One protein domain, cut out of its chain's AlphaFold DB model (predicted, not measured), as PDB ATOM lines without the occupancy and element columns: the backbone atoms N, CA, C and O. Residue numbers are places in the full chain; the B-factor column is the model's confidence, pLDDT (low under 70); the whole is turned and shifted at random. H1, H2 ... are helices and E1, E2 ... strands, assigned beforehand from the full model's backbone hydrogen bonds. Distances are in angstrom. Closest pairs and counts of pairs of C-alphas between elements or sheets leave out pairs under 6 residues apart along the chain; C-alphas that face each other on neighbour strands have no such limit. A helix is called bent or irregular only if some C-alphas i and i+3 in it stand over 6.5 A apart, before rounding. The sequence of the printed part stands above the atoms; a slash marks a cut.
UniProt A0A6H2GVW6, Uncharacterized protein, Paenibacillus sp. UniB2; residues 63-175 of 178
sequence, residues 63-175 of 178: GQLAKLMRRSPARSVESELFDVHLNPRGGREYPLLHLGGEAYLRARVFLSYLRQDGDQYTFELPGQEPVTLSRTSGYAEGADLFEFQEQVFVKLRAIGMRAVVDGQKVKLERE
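This is residues 63 to 175 of the 178 residues of an uncharacterized protein of Paenibacillus sp. UniB2 (UniProt A0A6H2GVW6). Two small curled sheets, E2 E1 E11 E10 and E3 E4 E9 E8, are joined where E2 runs on into E3, and a third sheet, the hairpin-built E5 E6 E7, is set to the side, with the short helices H2 and H3 between the sheets. E4 and E9 are nearest the middle, and H1 is on the outside, beside E3. The printed part has 113 residues, with H1 E1 E2 E3 E4 H2 E5 E6 E7 E8 E9 H3 E10 E11 along the chain: three named helices and eleven named strands, a mixed class. In the orders given, the first sheet is mixed and the others antiparallel. The whole is compact, with a radius of gyration of the C-alphas of 13.0 A and spans of 37 by 34 by 28 A.

H1, residues 63 to 71, comes closest to E3, residues 97 to 99, with the C-alphas of Met 69 and Leu 97 6.9 A apart. E1, residues 74 to 79, and E2, residues 93 to 95, form an antiparallel hairpin, with N 75 and O 94 at 3.0 A. E3 and E4, residues 102 to 106, form a hairpin, with N 104 and O 97 at 2.8 A. H2, residues 107 to 113, is irregular, with C-alphas 109 and 112 8.3 A apart. E5, residues 114 to 117, E6, residues 120 to 123, and E7, residues 131 to 134, make a meander, each strand the antiparallel neighbour of the one before; N 122 and O 115 are at 2.8 A, N 123 and O 131 at 2.8 A. E8, residues 145 to 148, forms a hairpin with E9, residues 151 to 155, with N 148 and O 151 at 2.8 A. E9 is antiparallel to E4, with N 154 and O 105 at 2.8 A. H2 and H3, residues 156 to 159, are on the same face of this sheet. The closest C-alphas of H2 and E9 are Ala 107 and Phe 153, 5.3 A. E10, residues 161 to 166, forms a hairpin with E11, residues 169 to 174, with N 164 and O 171 at 2.8 A. E11 is parallel to E1, with N 170 and O 76 at 2.8 A. In H1 every O i to N i+4 pair is within hydrogen-bond range; in H2 0 of 3 are, beside 3 of 4 O i to N i+3 pairs, and H3 is too short for such a pair.

H1 begins at C-alpha 63 (-53.753, -33.026, 4.417) and is 12.6 A long. E1 and E10 are each 15.9 A, E4 13.6 A and E9 13.4 A. E11 is 16.3 A and ends at C-alpha 174 (-32.339, -48.854, 22.618).

The C-alphas of Gly 63 and Gly 127, the two farthest apart, are 38.2 A from each other. The link E1 to E2 is long, with 13 residues. The printed part has no cut, and no printed residue is under 70 in pLDDT.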
ATOM      1  N   GLY A  63     -52.992 -33.862   3.484       72.75
ATOM      2  CA  GLY A  63     -53.753 -33.026   4.417       72.75
ATOM      3  C   GLY A  63     -54.025 -33.662   5.790       72.75
ATOM      4  O   GLY A  63     -54.112 -32.938   6.783       72.75
ATOM      5  N   GLN A  64     -54.144 -34.989   5.885       75.19
ATOM      6  CA  GLN A  64     -54.317 -35.690   7.164       75.19
ATOM      7  C   GLN A  64     -53.006 -35.715   7.957       75.19
ATOM      8  O   GLN A  64     -53.003 -35.371   9.140       75.19
ATOM      9  N   LEU A  65     -51.888 -36.026   7.292       83.00
ATOM     10  CA  LEU A  65     -50.564 -36.000   7.913       83.00
ATOM     11  C   LEU A  65     -50.202 -34.585   8.394       83.00
ATOM     12  O   LEU A  65     -49.764 -34.416   9.531       83.00
ATOM     13  N   ALA A  66     -50.523 -33.547   7.610       83.75
ATOM     14  CA  ALA A  66     -50.373 -32.153   8.038       83.75
ATOM     15  C   ALA A  66     -51.141 -31.843   9.338       83.75
ATOM     16  O   ALA A  66     -50.621 -31.162  10.225       83.75
ATOM     17  N   LYS A  67     -52.385 -32.327   9.470       83.19
ATOM     18  CA  LYS A  67     -53.195 -32.130  10.685       83.19
ATOM     19  C   LYS A  67     -52.600 -32.865  11.887       83.19
ATOM     20  O   LYS A  67     -52.568 -32.288  12.973       83.19
ATOM     21  N   LEU A  68     -52.122 -34.096  11.702       83.31
ATOM     22  CA  LEU A  68     -51.459 -34.875  12.755       83.31
ATOM     23  C   LEU A  68     -50.177 -34.189  13.233       83.31
ATOM     24  O   LEU A  68     -49.983 -34.013  14.435       83.31
ATOM     25  N   MET A  69     -49.354 -33.709  12.302       84.38
ATOM     26  CA  MET A  69     -48.131 -32.980  12.629       84.38
ATOM     27  C   MET A  69     -48.409 -31.689  13.395       84.38
ATOM     28  O   MET A  69     -47.737 -31.417  14.382       84.38
ATOM     29  N   ARG A  70     -49.434 -30.920  13.005       84.31
ATOM     30  CA  ARG A  70     -49.831 -29.697  13.728       84.31
ATOM     31  C   ARG A  70     -50.315 -29.961  15.154       84.31
ATOM     32  O   ARG A  70     -50.204 -29.081  15.998       84.31
ATOM     33  N   ARG A  71     -50.885 -31.139  15.413       84.56
ATOM     34  CA  ARG A  71     -51.377 -31.538  16.740       84.56
ATOM     35  C   ARG A  71     -50.307 -32.184  17.613       84.56
ATOM     36  O   ARG A  71     -50.529 -32.326  18.809       84.56
ATOM     37  N   SER A  72     -49.182 -32.590  17.032       85.75
ATOM     38  CA  SER A  72     -48.111 -33.266  17.755       85.75
ATOM     39  C   SER A  72     -47.205 -32.216  18.408       85.75
ATOM     40  O   SER A  72     -46.519 -31.488  17.688       85.75
ATOM     41  N   PRO A  73     -47.207 -32.087  19.748       86.69
ATOM     42  CA  PRO A  73     -46.394 -31.084  20.419       86.69
ATOM     43  C   PRO A  73     -44.907 -31.376  20.199       86.69
ATOM     44  O   PRO A  73     -44.475 -32.531  20.234       86.69
ATOM     45  N   ALA A  74     -44.122 -30.319  19.990       91.06
ATOM     46  CA  ALA A  74     -42.672 -30.433  20.015       91.06
ATOM     47  C   ALA A  74     -42.225 -30.724  21.452       91.06
ATOM     48  O   ALA A  74     -42.704 -30.093  22.392       91.06
ATOM     49  N   ARG A  75     -41.332 -31.699  21.613       93.25
ATOM     50  CA  ARG A  75     -40.797 -32.120  22.910       93.25
ATOM     51  C   ARG A  75     -39.282 -32.080  22.882       93.25
ATOM     52  O   ARG A  75     -38.690 -32.268  21.819       93.25
ATOM     53  N   SER A  76     -38.672 -31.845  24.039       95.25
ATOM     54  CA  SER A  76     -37.213 -31.883  24.167       95.25
ATOM     55  C   SER A  76     -36.740 -33.321  23.995       95.25
ATOM     56  O   SER A  76     -37.115 -34.189  24.783       95.25
ATOM     57  N   VAL A  77     -35.960 -33.579  22.950       96.06
ATOM     58  CA  VAL A  77     -35.399 -34.898  22.660       96.06
ATOM     59  C   VAL A  77     -34.031 -35.014  23.318       96.06
ATOM     60  O   VAL A  77     -33.150 -34.175  23.122       96.06
ATOM     61  N   GLU A  78     -33.858 -36.071  24.100       96.06
ATOM     62  CA  GLU A  78     -32.638 -36.388  24.836       96.06
ATOM     63  C   GLU A  78     -32.249 -37.844  24.554       96.06
ATOM     64  O   GLU A  78     -33.103 -38.699  24.322       96.06
ATOM     65  N   SER A  79     -30.952 -38.130  24.554       94.25
ATOM     66  CA  SER A  79     -30.405 -39.478  24.414       94.25
ATOM     67  C   SER A  79     -29.140 -39.552  25.255       94.25
ATOM     68  O   SER A  79     -28.338 -38.619  25.237       94.25
ATOM     69  N   GLU A  80     -28.968 -40.641  25.998       93.25
ATOM     70  CA  GLU A  80     -27.710 -40.940  26.702       93.25
ATOM     71  C   GLU A  80     -26.713 -41.665  25.783       93.25
ATOM     72  O   GLU A  80     -25.536 -41.796  26.106       93.25
ATOM     73  N   LEU A  81     -27.186 -42.141  24.629       91.06
ATOM     74  CA  LEU A  81     -26.435 -43.003  23.718       91.06
ATOM     75  C   LEU A  81     -25.679 -42.213  22.647       91.06
ATOM     76  O   LEU A  81     -24.711 -42.714  22.079       91.06
ATOM     77  N   PHE A  82     -26.154 -41.011  22.324       92.94
ATOM     78  CA  PHE A  82     -25.599 -40.167  21.275       92.94
ATOM     79  C   PHE A  82     -26.055 -38.719  21.423       92.94
ATOM     80  O   PHE A  82     -27.073 -38.425  22.055       92.94
ATOM     81  N   ASP A  83     -25.343 -37.814  20.759       94.00
ATOM     82  CA  ASP A  83     -25.706 -36.406  20.748       94.00
ATOM     83  C   ASP A  83     -26.891 -36.135  19.819       94.00
ATOM     84  O   ASP A  83     -26.837 -36.343  18.605       94.00
ATOM     85  N   VAL A  84     -27.972 -35.613  20.398       94.75
ATOM     86  CA  VAL A  84     -29.125 -35.120  19.642       94.75
ATOM     87  C   VAL A  84     -28.741 -33.826  18.933       94.75
ATOM     88  O   VAL A  84     -28.392 -32.827  19.576       94.75
ATOM     89  N   HIS A  85     -28.839 -33.834  17.604       95.25
ATOM     90  CA  HIS A  85     -28.557 -32.656  16.793       95.25
ATOM     91  C   HIS A  85     -29.554 -31.524  17.092       95.25
ATOM     92  O   HIS A  85     -30.709 -31.764  17.443       95.25
ATOM     93  N   LEU A  86     -29.107 -30.275  16.948       92.94
ATOM     94  CA  LEU A  86     -29.937 -29.100  17.199       92.94
ATOM     95  C   LEU A  86     -30.851 -28.792  16.007       92.94
ATOM     96  O   LEU A  86     -30.495 -28.923  14.832       92.94
ATOM     97  N   ASN A  87     -32.058 -28.326  16.303       90.69
ATOM     98  CA  ASN A  87     -32.959 -27.816  15.284       90.69
ATOM     99  C   ASN A  87     -32.435 -26.459  14.747       90.69
ATOM    100  O   ASN A  87     -31.555 -25.850  15.356       90.69
ATOM    101  N   PRO A  88     -32.964 -25.933  13.622       86.75
ATOM    102  CA  PRO A  88     -32.532 -24.640  13.071       86.75
ATOM    103  C   PRO A  88     -32.631 -23.445  14.030       86.75
ATOM    104  O   PRO A  88     -32.029 -22.412  13.774       86.75
ATOM    105  N   ARG A  89     -33.419 -23.566  15.105       89.38
ATOM    106  CA  ARG A  89     -33.597 -22.533  16.133       89.38
ATOM    107  C   ARG A  89     -32.632 -22.708  17.312       89.38
ATOM    108  O   ARG A  89     -32.744 -21.975  18.285       89.38
ATOM    109  N   GLY A  90     -31.718 -23.679  17.249       88.62
ATOM    110  CA  GLY A  90     -30.735 -23.968  18.294       88.62
ATOM    111  C   GLY A  90     -31.251 -24.826  19.455       88.62
ATOM    112  O   GLY A  90     -30.510 -25.052  20.404       88.62
ATOM    113  N   GLY A  91     -32.492 -25.322  19.399       91.62
ATOM    114  CA  GLY A  91     -33.086 -26.164  20.445       91.62
ATOM    115  C   GLY A  91     -33.072 -27.658  20.109       91.62
ATOM    116  O   GLY A  91     -32.888 -28.047  18.958       91.62
ATOM    117  N   ARG A  92     -33.341 -28.512  21.103       93.50
ATOM    118  CA  ARG A  92     -33.528 -29.972  20.930       93.50
ATOM    119  C   ARG A  92     -34.999 -30.374  20.817       93.50
ATOM    120  O   ARG A  92     -35.384 -31.495  21.128       93.50
ATOM    121  N   GLU A  93     -35.841 -29.441  20.398       94.69
ATOM    122  CA  GLU A  93     -37.284 -29.637  20.337       94.69
ATOM    123  C   GLU A  93     -37.692 -30.209  18.982       94.69
ATOM    124  O   GLU A  93     -37.498 -29.569  17.939       94.69
ATOM    125  N   TYR A  94     -38.285 -31.402  19.007       94.38
ATOM    126  CA  TYR A  94     -38.771 -32.098  17.819       94.38
ATOM    127  C   TYR A  94     -40.165 -32.691  18.061       94.38
ATOM    128  O   TYR A  94     -40.470 -33.124  19.174       94.38
ATOM    129  N   PRO A  95     -41.036 -32.717  17.038       93.62
ATOM    130  CA  PRO A  95     -42.330 -33.381  17.143       93.62
ATOM    131  C   PRO A  95     -42.145 -34.901  17.111       93.62
ATOM    132  O   PRO A  95     -41.545 -35.428  16.174       93.62
ATOM    133  N   LEU A  96     -42.699 -35.592  18.109       94.62
ATOM    134  CA  LEU A  96     -42.817 -37.050  18.129       94.62
ATOM    135  C   LEU A  96     -44.162 -37.444  17.511       94.62
ATOM    136  O   LEU A  96     -45.216 -37.155  18.080       94.62
ATOM    137  N   LEU A  97     -44.126 -38.092  16.351       93.81
ATOM    138  CA  LEU A  97     -45.328 -38.540  15.650       93.81
ATOM    139  C   LEU A  97     -45.626 -39.997  16.005       93.81
ATOM    140  O   LEU A  97     -44.711 -40.809  16.099       93.81
ATOM    141  N   HIS A  98     -46.908 -40.325  16.160       91.81
ATOM    142  CA  HIS A  98     -47.370 -41.704  16.307       91.81
ATOM    143  C   HIS A  98     -48.252 -42.054  15.111       91.81
ATOM    144  O   HIS A  98     -49.330 -41.479  14.953       91.81
ATOM    145  N   LEU A  99     -47.777 -42.963  14.260       90.62
ATOM    146  CA  LEU A  99     -48.454 -43.389  13.033       90.62
ATOM    147  C   LEU A  99     -48.483 -44.919  13.010       90.62
ATOM    148  O   LEU A  99     -47.455 -45.547  13.228       90.62
ATOM    149  N   GLY A 100     -49.658 -45.528  12.820       86.19
ATOM    150  CA  GLY A 100     -49.783 -46.995  12.803       86.19
ATOM    151  C   GLY A 100     -49.328 -47.692  14.097       86.19
ATOM    152  O   GLY A 100     -48.879 -48.829  14.054       86.19
ATOM    153  N   GLY A 101     -49.384 -47.004  15.245       89.12
ATOM    154  CA  GLY A 101     -48.876 -47.524  16.523       89.12
ATOM    155  C   GLY A 101     -47.356 -47.423  16.699       89.12
ATOM    156  O   GLY A 101     -46.832 -47.865  17.717       89.12
ATOM    157  N   GLU A 102     -46.656 -46.812  15.745       94.38
ATOM    158  CA  GLU A 102     -45.202 -46.693  15.734       94.38
ATOM    159  C   GLU A 102     -44.765 -45.245  15.954       94.38
ATOM    160  O   GLU A 102     -45.450 -44.296  15.557       94.38
ATOM    161  N   ALA A 103     -43.614 -45.077  16.605       95.00
ATOM    162  CA  ALA A 103     -43.050 -43.777  16.932       95.00
ATOM    163  C   ALA A 103     -42.082 -43.302  15.840       95.00
ATOM    164  O   ALA A 103     -41.139 -44.008  15.473       95.00
ATOM    165  N   TYR A 104     -42.293 -42.073  15.375       96.81
ATOM    166  CA  TYR A 104     -41.501 -41.429  14.336       96.81
ATOM    167  C   TYR A 104     -40.909 -40.111  14.828       96.81
ATOM    168  O   TYR A 104     -41.593 -39.294  15.453       96.81
ATOM    169  N   LEU A 105     -39.646 -39.875  14.481       96.75
ATOM    170  CA  LEU A 105     -38.950 -38.608  14.705       96.75
ATOM    171  C   LEU A 105     -38.345 -38.090  13.407       96.75
ATOM    172  O   LEU A 105     -38.141 -38.835  12.453       96.75
ATOM    173  N   ARG A 106     -38.032 -36.792  13.370       96.56
ATOM    174  CA  ARG A 106     -37.293 -36.223  12.240       96.56
ATOM    175  C   ARG A 106     -35.903 -36.852  12.162       96.56
ATOM    176  O   ARG A 106     -35.172 -36.808  13.147       96.56
ATOM    177  N   ALA A 107     -35.496 -37.315  10.983       97.00
ATOM    178  CA  ALA A 107     -34.170 -37.890  10.743       97.00
ATOM    179  C   ALA A 107     -33.036 -36.920  11.124       97.00
ATOM    180  O   ALA A 107     -31.988 -37.339  11.600       97.00
ATOM    181  N   ARG A 108     -33.289 -35.605  11.032       95.88
ATOM    182  CA  ARG A 108     -32.366 -34.551  11.479       95.88
ATOM    183  C   ARG A 108     -31.932 -34.682  12.942       95.88
ATOM    184  O   ARG A 108     -30.855 -34.200  13.260       95.88
ATOM    185  N   VAL A 109     -32.721 -35.309  13.818       96.50
ATOM    186  CA  VAL A 109     -32.314 -35.616  15.207       96.50
ATOM    187  C   VAL A 109     -30.977 -36.368  15.234       96.50
ATOM    188  O   VAL A 109     -30.158 -36.134  16.118       96.50
ATOM    189  N   PHE A 110     -30.739 -37.203  14.222       96.88
ATOM    190  CA  PHE A 110     -29.584 -38.080  14.081       96.88
ATOM    191  C   PHE A 110     -28.536 -37.539  13.103       96.88
ATOM    192  O   PHE A 110     -27.703 -38.310  12.648       96.88
ATOM    193  N   LEU A 111     -28.563 -36.247  12.744       95.56
ATOM    194  CA  LEU A 111     -27.757 -35.716  11.632       95.56
ATOM    195  C   LEU A 111     -26.256 -36.032  11.751       95.56
ATOM    196  O   LEU A 111     -25.620 -36.328  10.748       95.56
ATOM    197  N   SER A 112     -25.703 -36.011  12.967       96.00
ATOM    198  CA  SER A 112     -24.289 -36.330  13.222       96.00
ATOM    199  C   SER A 112     -23.912 -37.786  12.909       96.00
ATOM    200  O   SER A 112     -22.733 -38.095  12.780       96.00
ATOM    201  N   TYR A 113     -24.905 -38.668  12.794       96.75
ATOM    202  CA  TYR A 113     -24.781 -40.113  12.581       96.75
ATOM    203  C   TYR A 113     -25.545 -40.566  11.332       96.75
ATOM    204  O   TYR A 113     -25.879 -41.740  11.191       96.75
ATOM    205  N   LEU A 114     -25.891 -39.624  10.454       96.94
ATOM    206  CA  LEU A 114     -26.711 -39.860   9.278       96.94
ATOM    207  C   LEU A 114     -25.891 -39.582   8.025       96.94
ATOM    208  O   LEU A 114     -25.375 -38.480   7.841       96.94
ATOM    209  N   ARG A 115     -25.826 -40.566   7.135       97.25
ATOM    210  CA  ARG A 115     -25.311 -40.401   5.774       97.25
ATOM    211  C   ARG A 115     -26.457 -40.547   4.790       97.25
ATOM    212  O   ARG A 115     -27.320 -41.398   4.977       97.25
ATOM    213  N   GLN A 116     -26.456 -39.719   3.756       96.94
ATOM    214  CA  GLN A 116     -27.454 -39.765   2.698       96.94
ATOM    215  C   GLN A 116     -26.760 -39.990   1.358       96.94
ATOM    216  O   GLN A 116     -25.822 -39.264   1.029       96.94
ATOM    217  N   ASP A 117     -27.267 -40.949   0.591       96.69
ATOM    218  CA  ASP A 117     -26.904 -41.178  -0.805       96.69
ATOM    219  C   ASP A 117     -28.185 -41.321  -1.641       96.69
ATOM    220  O   ASP A 117     -28.883 -42.337  -1.597       96.69
ATOM    221  N   GLY A 118     -28.562 -40.240  -2.328       94.38
ATOM    222  CA  GLY A 118     -29.833 -40.143  -3.043       94.38
ATOM    223  C   GLY A 118     -31.042 -40.355  -2.122       94.38
ATOM    224  O   GLY A 118     -31.310 -39.539  -1.232       94.38
ATOM    225  N   ASP A 119     -31.769 -41.449  -2.363       93.75
ATOM    226  CA  ASP A 119     -32.940 -41.873  -1.586       93.75
ATOM    227  C   ASP A 119     -32.597 -42.799  -0.411       93.75
ATOM    228  O   ASP A 119     -33.487 -43.152   0.362       93.75
ATOM    229  N   GLN A 120     -31.333 -43.193  -0.241       97.38
ATOM    230  CA  GLN A 120     -30.902 -44.039   0.867       97.38
ATOM    231  C   GLN A 120     -30.327 -43.216   2.013       97.38
ATOM    232  O   GLN A 120     -29.557 -42.275   1.815       97.38
ATOM    233  N   TYR A 121     -30.704 -43.595   3.230       98.19
ATOM    234  CA  TYR A 121     -30.246 -42.982   4.467       98.19
ATOM    235  C   TYR A 121     -29.636 -44.063   5.349       98.19
ATOM    236  O   TYR A 121     -30.324 -45.000   5.750       98.19
ATOM    237  N   THR A 122     -28.354 -43.919   5.663       98.12
ATOM    238  CA  THR A 122     -27.614 -44.830   6.536       98.12
ATOM    239  C   THR A 122     -27.443 -44.189   7.907       98.12
ATOM    240  O   THR A 122     -26.856 -43.113   8.029       98.12
ATOM    241  N   PHE A 123     -27.964 -44.856   8.934       97.94
ATOM    242  CA  PHE A 123     -27.895 -44.457  10.335       97.94
ATOM    243  C   PHE A 123     -26.779 -45.239  11.036       97.94
ATOM    244  O   PHE A 123     -26.900 -46.442  11.253       97.94
ATOM    245  N   GLU A 124     -25.703 -44.550  11.409       97.00
ATOM    246  CA  GLU A 124     -24.498 -45.099  12.046       97.00
ATOM    247  C   GLU A 124     -24.460 -44.719  13.540       97.00
ATOM    248  O   GLU A 124     -23.578 -43.988  13.994       97.00
ATOM    249  N   LEU A 125     -25.463 -45.149  14.318       95.69
ATOM    250  CA  LEU A 125     -25.537 -44.791  15.741       95.69
ATOM    251  C   LEU A 125     -24.474 -45.539  16.579       95.69
ATOM    252  O   LEU A 125     -24.107 -46.670  16.258       95.69
ATOM    253  N   PRO A 126     -24.004 -44.961  17.701       94.12
ATOM    254  CA  PRO A 126     -22.988 -45.586  18.543       94.12
ATOM    255  C   PRO A 126     -23.423 -46.929  19.151       94.12
ATOM    256  O   PRO A 126     -24.460 -47.048  19.813       94.12
ATOM    257  N   GLY A 127     -22.561 -47.938  18.997       90.88
ATOM    258  CA  GLY A 127     -22.717 -49.257  19.616       90.88
ATOM    259  C   GLY A 127     -23.856 -50.102  19.038       90.88
ATOM    260  O   GLY A 127     -24.413 -50.923  19.767       90.88
ATOM    261  N   GLN A 128     -24.190 -49.891  17.766       93.12
ATOM    262  CA  GLN A 128     -25.067 -50.744  16.964       93.12
ATOM    263  C   GLN A 128     -24.539 -50.851  15.527       93.12
ATOM    264  O   GLN A 128     -23.689 -50.063  15.112       93.12
ATOM    265  N   GLU A 129     -25.035 -51.833  14.776       94.06
ATOM    266  CA  GLU A 129     -24.725 -51.955  13.352       94.06
ATOM    267  C   GLU A 129     -25.395 -50.824  12.550       94.06
ATOM    268  O   GLU A 129     -26.507 -50.403  12.897       94.06
ATOM    269  N   PRO A 130     -24.740 -50.310  11.491       96.94
ATOM    270  CA  PRO A 130     -25.351 -49.338  10.596       96.94
ATOM    271  C   PRO A 130     -26.641 -49.868   9.972       96.94
ATOM    272  O   PRO A 130     -26.684 -50.995   9.482       96.94
ATOM    273  N   VAL A 131     -27.673 -49.028   9.932       97.81
ATOM    274  CA  VAL A 131     -28.953 -49.371   9.301       97.81
ATOM    275  C   VAL A 131     -29.189 -48.468   8.101       97.81
ATOM    276  O   VAL A 131     -29.256 -47.250   8.255       97.81
ATOM    277  N   THR A 132     -29.355 -49.053   6.916       97.88
ATOM    278  CA  THR A 132     -29.710 -48.320   5.693       97.88
ATOM    279  C   THR A 132     -31.196 -48.462   5.400       97.88
ATOM    280  O   THR A 132     -31.709 -49.573   5.286       97.88
ATOM    281  N   LEU A 133     -31.886 -47.332   5.252       97.75
ATOM    282  CA  LEU A 133     -33.310 -47.256   4.942       97.75
ATOM    283  C   LEU A 133     -33.532 -46.483   3.640       97.75
ATOM    284  O   LEU A 133     -32.867 -45.479   3.381       97.75
ATOM    285  N   SER A 134     -34.504 -46.924   2.845       96.38
ATOM    286  CA  SER A 134     -34.926 -46.235   1.621       96.38
ATOM    287  C   SER A 134     -36.052 -45.250   1.921       96.38
ATOM    288  O   SER A 134     -37.056 -45.611   2.533       96.38
ATOM    289  N   ARG A 135     -35.903 -44.004   1.471       95.44
ATOM    290  CA  ARG A 135     -36.888 -42.932   1.641       95.44
ATOM    291  C   ARG A 135     -38.071 -43.135   0.702       95.44
ATOM    292  O   ARG A 135     -37.893 -43.241  -0.507       95.44
ATOM    293  N   THR A 136     -39.285 -43.084   1.243       92.38
ATOM    294  CA  THR A 136     -40.514 -43.022   0.443       92.38
ATOM    295  C   THR A 136     -41.049 -41.596   0.323       92.38
ATOM    296  O   THR A 136     -40.965 -40.788   1.255       92.38
ATOM    297  N   SER A 137     -41.656 -41.288  -0.823       87.94
ATOM    298  CA  SER A 137     -42.383 -40.035  -1.041       87.94
ATOM    299  C   SER A 137     -43.721 -40.077  -0.304       87.94
ATOM    300  O   SER A 137     -44.682 -40.681  -0.777       87.94
ATOM    301  N   GLY A 138     -43.792 -39.434   0.861       86.75
ATOM    302  CA  GLY A 138     -44.963 -39.497   1.731       86.75
ATOM    303  C   GLY A 138     -45.026 -40.767   2.580       86.75
ATOM    304  O   GLY A 138     -44.288 -41.735   2.380       86.75
ATOM    305  N   TYR A 139     -45.923 -40.741   3.564       87.88
ATOM    306  CA  TYR A 139     -46.133 -41.861   4.473       87.88
ATOM    307  C   TYR A 139     -47.023 -42.934   3.832       87.88
ATOM    308  O   TYR A 139     -48.195 -42.687   3.523       87.88
ATOM    309  N   ALA A 140     -46.469 -44.136   3.711       86.38
ATOM    310  CA  ALA A 140     -47.212 -45.379   3.550       86.38
ATOM    311  C   ALA A 140     -47.261 -46.114   4.897       86.38
ATOM    312  O   ALA A 140     -46.370 -45.943   5.731       86.38
ATOM    313  N   GLU A 141     -48.303 -46.914   5.130       85.44
ATOM    314  CA  GLU A 141     -48.412 -47.675   6.374       85.44
ATOM    315  C   GLU A 141     -47.185 -48.574   6.576       85.44
ATOM    316  O   GLU A 141     -46.790 -49.316   5.681       85.44
ATOM    317  N   GLY A 142     -46.556 -48.462   7.749       86.94
ATOM    318  CA  GLY A 142     -45.360 -49.233   8.083       86.94
ATOM    319  C   GLY A 142     -44.065 -48.745   7.429       86.94
ATOM    320  O   GLY A 142     -43.041 -49.380   7.648       86.94
ATOM    321  N   ALA A 143     -44.071 -47.632   6.684       92.88
ATOM    322  CA  ALA A 143     -42.852 -47.079   6.095       92.88
ATOM    323  C   ALA A 143     -41.802 -46.785   7.178       92.88
ATOM    324  O   ALA A 143     -42.098 -46.108   8.165       92.88
ATOM    325  N   ASP A 144     -40.574 -47.260   6.979       97.00
ATOM    326  CA  ASP A 144     -39.476 -47.045   7.925       97.00
ATOM    327  C   ASP A 144     -38.888 -45.635   7.822       97.00
ATOM    328  O   ASP A 144     -38.437 -45.064   8.816       97.00
ATOM    329  N   LEU A 145     -38.927 -45.045   6.627       96.94
ATOM    330  CA  LEU A 145     -38.407 -43.715   6.345       96.94
ATOM    331  C   LEU A 145     -39.253 -43.037   5.268       96.94
ATOM    332  O   LEU A 145     -39.408 -43.568   4.171       96.94
ATOM    333  N   PHE A 146     -39.765 -41.842   5.551       95.44
ATOM    334  CA  PHE A 146     -40.578 -41.102   4.590       95.44
ATOM    335  C   PHE A 146     -40.311 -39.603   4.619       95.44
ATOM    336  O   PHE A 146     -39.909 -39.038   5.637       95.44
ATOM    337  N   GLU A 147     -40.588 -38.942   3.500       93.69
ATOM    338  CA  GLU A 147     -40.544 -37.489   3.390       93.69
ATOM    339  C   GLU A 147     -41.934 -36.861   3.451       93.69
ATOM    340  O   GLU A 147     -42.887 -37.332   2.831       93.69
ATOM    341  N   PHE A 148     -42.033 -35.739   4.158       91.12
ATOM    342  CA  PHE A 148     -43.201 -34.881   4.142       91.12
ATOM    343  C   PHE A 148     -42.811 -33.416   4.362       91.12
ATOM    344  O   PHE A 148     -42.183 -33.092   5.367       91.12
ATOM    345  N   GLN A 149     -43.222 -32.519   3.457       88.50
ATOM    346  CA  GLN A 149     -42.906 -31.080   3.523       88.50
ATOM    347  C   GLN A 149     -41.404 -30.810   3.733       88.50
ATOM    348  O   GLN A 149     -41.032 -30.108   4.675       88.50
ATOM    349  N   GLU A 150     -40.553 -31.419   2.897       88.69
ATOM    350  CA  GLU A 150     -39.082 -31.288   2.948       88.69
ATOM    351  C   GLU A 150     -38.456 -31.783   4.267       88.69
ATOM    352  O   GLU A 150     -37.305 -31.494   4.596       88.69
ATOM    353  N   GLN A 151     -39.220 -32.527   5.070       93.19
ATOM    354  CA  GLN A 151     -38.760 -33.124   6.314       93.19
ATOM    355  C   GLN A 151     -38.800 -34.634   6.188       93.19
ATOM    356  O   GLN A 151     -39.824 -35.214   5.834       93.19
ATOM    357  N   VAL A 152     -37.691 -35.271   6.539       95.69
ATOM    358  CA  VAL A 152     -37.592 -36.726   6.574       95.69
ATOM    359  C   VAL A 152     -37.891 -37.211   7.983       95.69
ATOM    360  O   VAL A 152     -37.330 -36.697   8.956       95.69
ATOM    361  N   PHE A 153     -38.774 -38.194   8.087       96.81
ATOM    362  CA  PHE A 153     -39.162 -38.856   9.323       96.81
ATOM    363  C   PHE A 153     -38.733 -40.314   9.277       96.81
ATOM    364  O   PHE A 153     -38.933 -40.986   8.269       96.81
ATOM    365  N   VAL A 154     -38.164 -40.789  10.380       97.81
ATOM    366  CA  VAL A 154     -37.691 -42.161  10.550       97.81
ATOM    367  C   VAL A 154     -38.481 -42.848  11.655       97.81
ATOM    368  O   VAL A 154     -38.744 -42.252  12.706       97.81
ATOM    369  N   LYS A 155     -38.861 -44.098  11.407       97.69
ATOM    370  CA  LYS A 155     -39.440 -45.011  12.385       97.69
ATOM    371  C   LYS A 155     -38.352 -45.405  13.373       97.69
ATOM    372  O   LYS A 155     -37.363 -46.021  12.991       97.69
ATOM    373  N   LEU A 156     -38.529 -45.086  14.653       97.19
ATOM    374  CA  LEU A 156     -37.478 -45.309  15.652       97.19
ATOM    375  C   LEU A 156     -37.081 -46.783  15.765       97.19
ATOM    376  O   LEU A 156     -35.894 -47.100  15.804       97.19
ATOM    377  N   ARG A 157     -38.058 -47.690  15.713       96.62
ATOM    378  CA  ARG A 157     -37.786 -49.128  15.778       96.62
ATOM    379  C   ARG A 157     -36.962 -49.654  14.610       96.62
ATOM    380  O   ARG A 157     -36.186 -50.579  14.812       96.62
ATOM    381  N   ALA A 158     -37.098 -49.060  13.423       96.75
ATOM    382  CA  ALA A 158     -36.332 -49.478  12.251       96.75
ATOM    383  C   ALA A 158     -34.827 -49.255  12.446       96.75
ATOM    384  O   ALA A 158     -34.022 -50.000  11.906       96.75
ATOM    385  N   ILE A 159     -34.448 -48.274  13.272       96.56
ATOM    386  CA  ILE A 159     -33.054 -47.963  13.618       96.56
ATOM    387  C   ILE A 159     -32.653 -48.488  15.008       96.56
ATOM    388  O   ILE A 159     -31.659 -48.028  15.569       96.56
ATOM    389  N   GLY A 160     -33.423 -49.422  15.583       95.50
ATOM    390  CA  GLY A 160     -33.127 -50.042  16.881       95.50
ATOM    391  C   GLY A 160     -33.404 -49.154  18.098       95.50
ATOM    392  O   GLY A 160     -32.868 -49.399  19.179       95.50
ATOM    393  N   MET A 161     -34.234 -48.121  17.942       96.19
ATOM    394  CA  MET A 161     -34.513 -47.124  18.973       96.19
ATOM    395  C   MET A 161     -35.984 -47.129  19.394       96.19
ATOM    396  O   MET A 161     -36.885 -47.446  18.619       96.19
ATOM    397  N   ARG A 162     -36.246 -46.667  20.615       96.12
ATOM    398  CA  ARG A 162     -37.589 -46.391  21.128       96.12
ATOM    399  C   ARG A 162     -37.654 -45.025  21.793       96.12
ATOM    400  O   ARG A 162     -36.661 -44.533  22.322       96.12
ATOM    401  N   ALA A 163     -38.842 -44.430  21.781       95.50
ATOM    402  CA  ALA A 163     -39.121 -43.196  22.502       95.50
ATOM    403  C   ALA A 163     -39.793 -43.509  23.841       95.50
ATOM    404  O   ALA A 163     -40.870 -44.104  23.873       95.50
ATOM    405  N   VAL A 164     -39.191 -43.048  24.933       95.44
ATOM    406  CA  VAL A 164     -39.803 -43.022  26.261       95.44
ATOM    407  C   VAL A 164     -40.215 -41.588  26.563       95.44
ATOM    408  O   VAL A 164     -39.402 -40.664  26.564       95.44
ATOM    409  N   VAL A 165     -41.514 -41.390  26.765       93.56
ATOM    410  CA  VAL A 165     -42.085 -40.079  27.070       93.56
ATOM    411  C   VAL A 165     -42.050 -39.849  28.574       93.56
ATOM    412  O   VAL A 165     -42.694 -40.583  29.319       93.56
ATOM    413  N   ASP A 166     -41.380 -38.779  28.991       92.94
ATOM    414  CA  ASP A 166     -41.336 -38.306  30.375       92.94
ATOM    415  C   ASP A 166     -41.775 -36.832  30.413       92.94
ATOM    416  O   ASP A 166     -40.996 -35.900  30.190       92.94
ATOM    417  N   GLY A 167     -43.085 -36.612  30.565       91.25
ATOM    418  CA  GLY A 167     -43.695 -35.282  30.511       91.25
ATOM    419  C   GLY A 167     -43.454 -34.564  29.174       91.25
ATOM    420  O   GLY A 167     -43.996 -34.948  28.136       91.25
ATOM    421  N   GLN A 168     -42.660 -33.487  29.212       91.62
ATOM    422  CA  GLN A 168     -42.279 -32.680  28.037       91.62
ATOM    423  C   GLN A 168     -40.990 -33.160  27.356       91.62
ATOM    424  O   GLN A 168     -40.539 -32.561  26.376       91.62
ATOM    425  N   LYS A 169     -40.393 -34.238  27.866       94.31
ATOM    426  CA  LYS A 169     -39.166 -34.823  27.341       94.31
ATOM    427  C   LYS A 169     -39.455 -36.132  26.621       94.31
ATOM    428  O   LYS A 169     -40.373 -36.878  26.966       94.31
ATOM    429  N   VAL A 170     -38.655 -36.398  25.601       95.94
ATOM    430  CA  VAL A 170     -38.598 -37.672  24.892       95.94
ATOM    431  C   VAL A 170     -37.183 -38.192  25.049       95.94
ATOM    432  O   VAL A 170     -36.254 -37.626  24.476       95.94
ATOM    433  N   LYS A 171     -37.028 -39.257  25.831       96.62
ATOM    434  CA  LYS A 171     -35.764 -39.975  25.956       96.62
ATOM    435  C   LYS A 171     -35.696 -41.054  24.889       96.62
ATOM    436  O   LYS A 171     -36.639 -41.831  24.727       96.62
ATOM    437  N   LEU A 172     -34.603 -41.073  24.140       96.38
ATOM    438  CA  LEU A 172     -34.317 -42.109  23.164       96.38
ATOM    439  C   LEU A 172     -33.473 -43.195  23.815       96.38
ATOM    440  O   LEU A 172     -32.386 -42.937  24.324       96.38
ATOM    441  N   GLU A 173     -33.995 -44.412  23.776       95.62
ATOM    442  CA  GLU A 173     -33.370 -45.602  24.347       95.62
ATOM    443  C   GLU A 173     -33.262 -46.688  23.279       95.62
ATOM    444  O   GLU A 173     -34.001 -46.666  22.292       95.62
ATOM    445  N   ARG A 174     -32.381 -47.670  23.484       93.38
ATOM    446  CA  ARG A 174     -32.339 -48.854  22.618       93.38
ATOM    447  C   ARG A 174     -33.621 -49.661  22.774       93.38
ATOM    448  O   ARG A 174     -34.128 -49.835  23.885       93.38
ATOM    449  N   GLU A 175     -34.137 -50.171  21.663       89.06
ATOM    450  CA  GLU A 175     -35.179 -51.191  21.714       89.06
ATOM    451  C   GLU A 175     -34.555 -52.469  22.315       89.06
ATOM    452  O   GLU A 175     -33.477 -52.887  21.881       89.06
TER     453      GLU A 175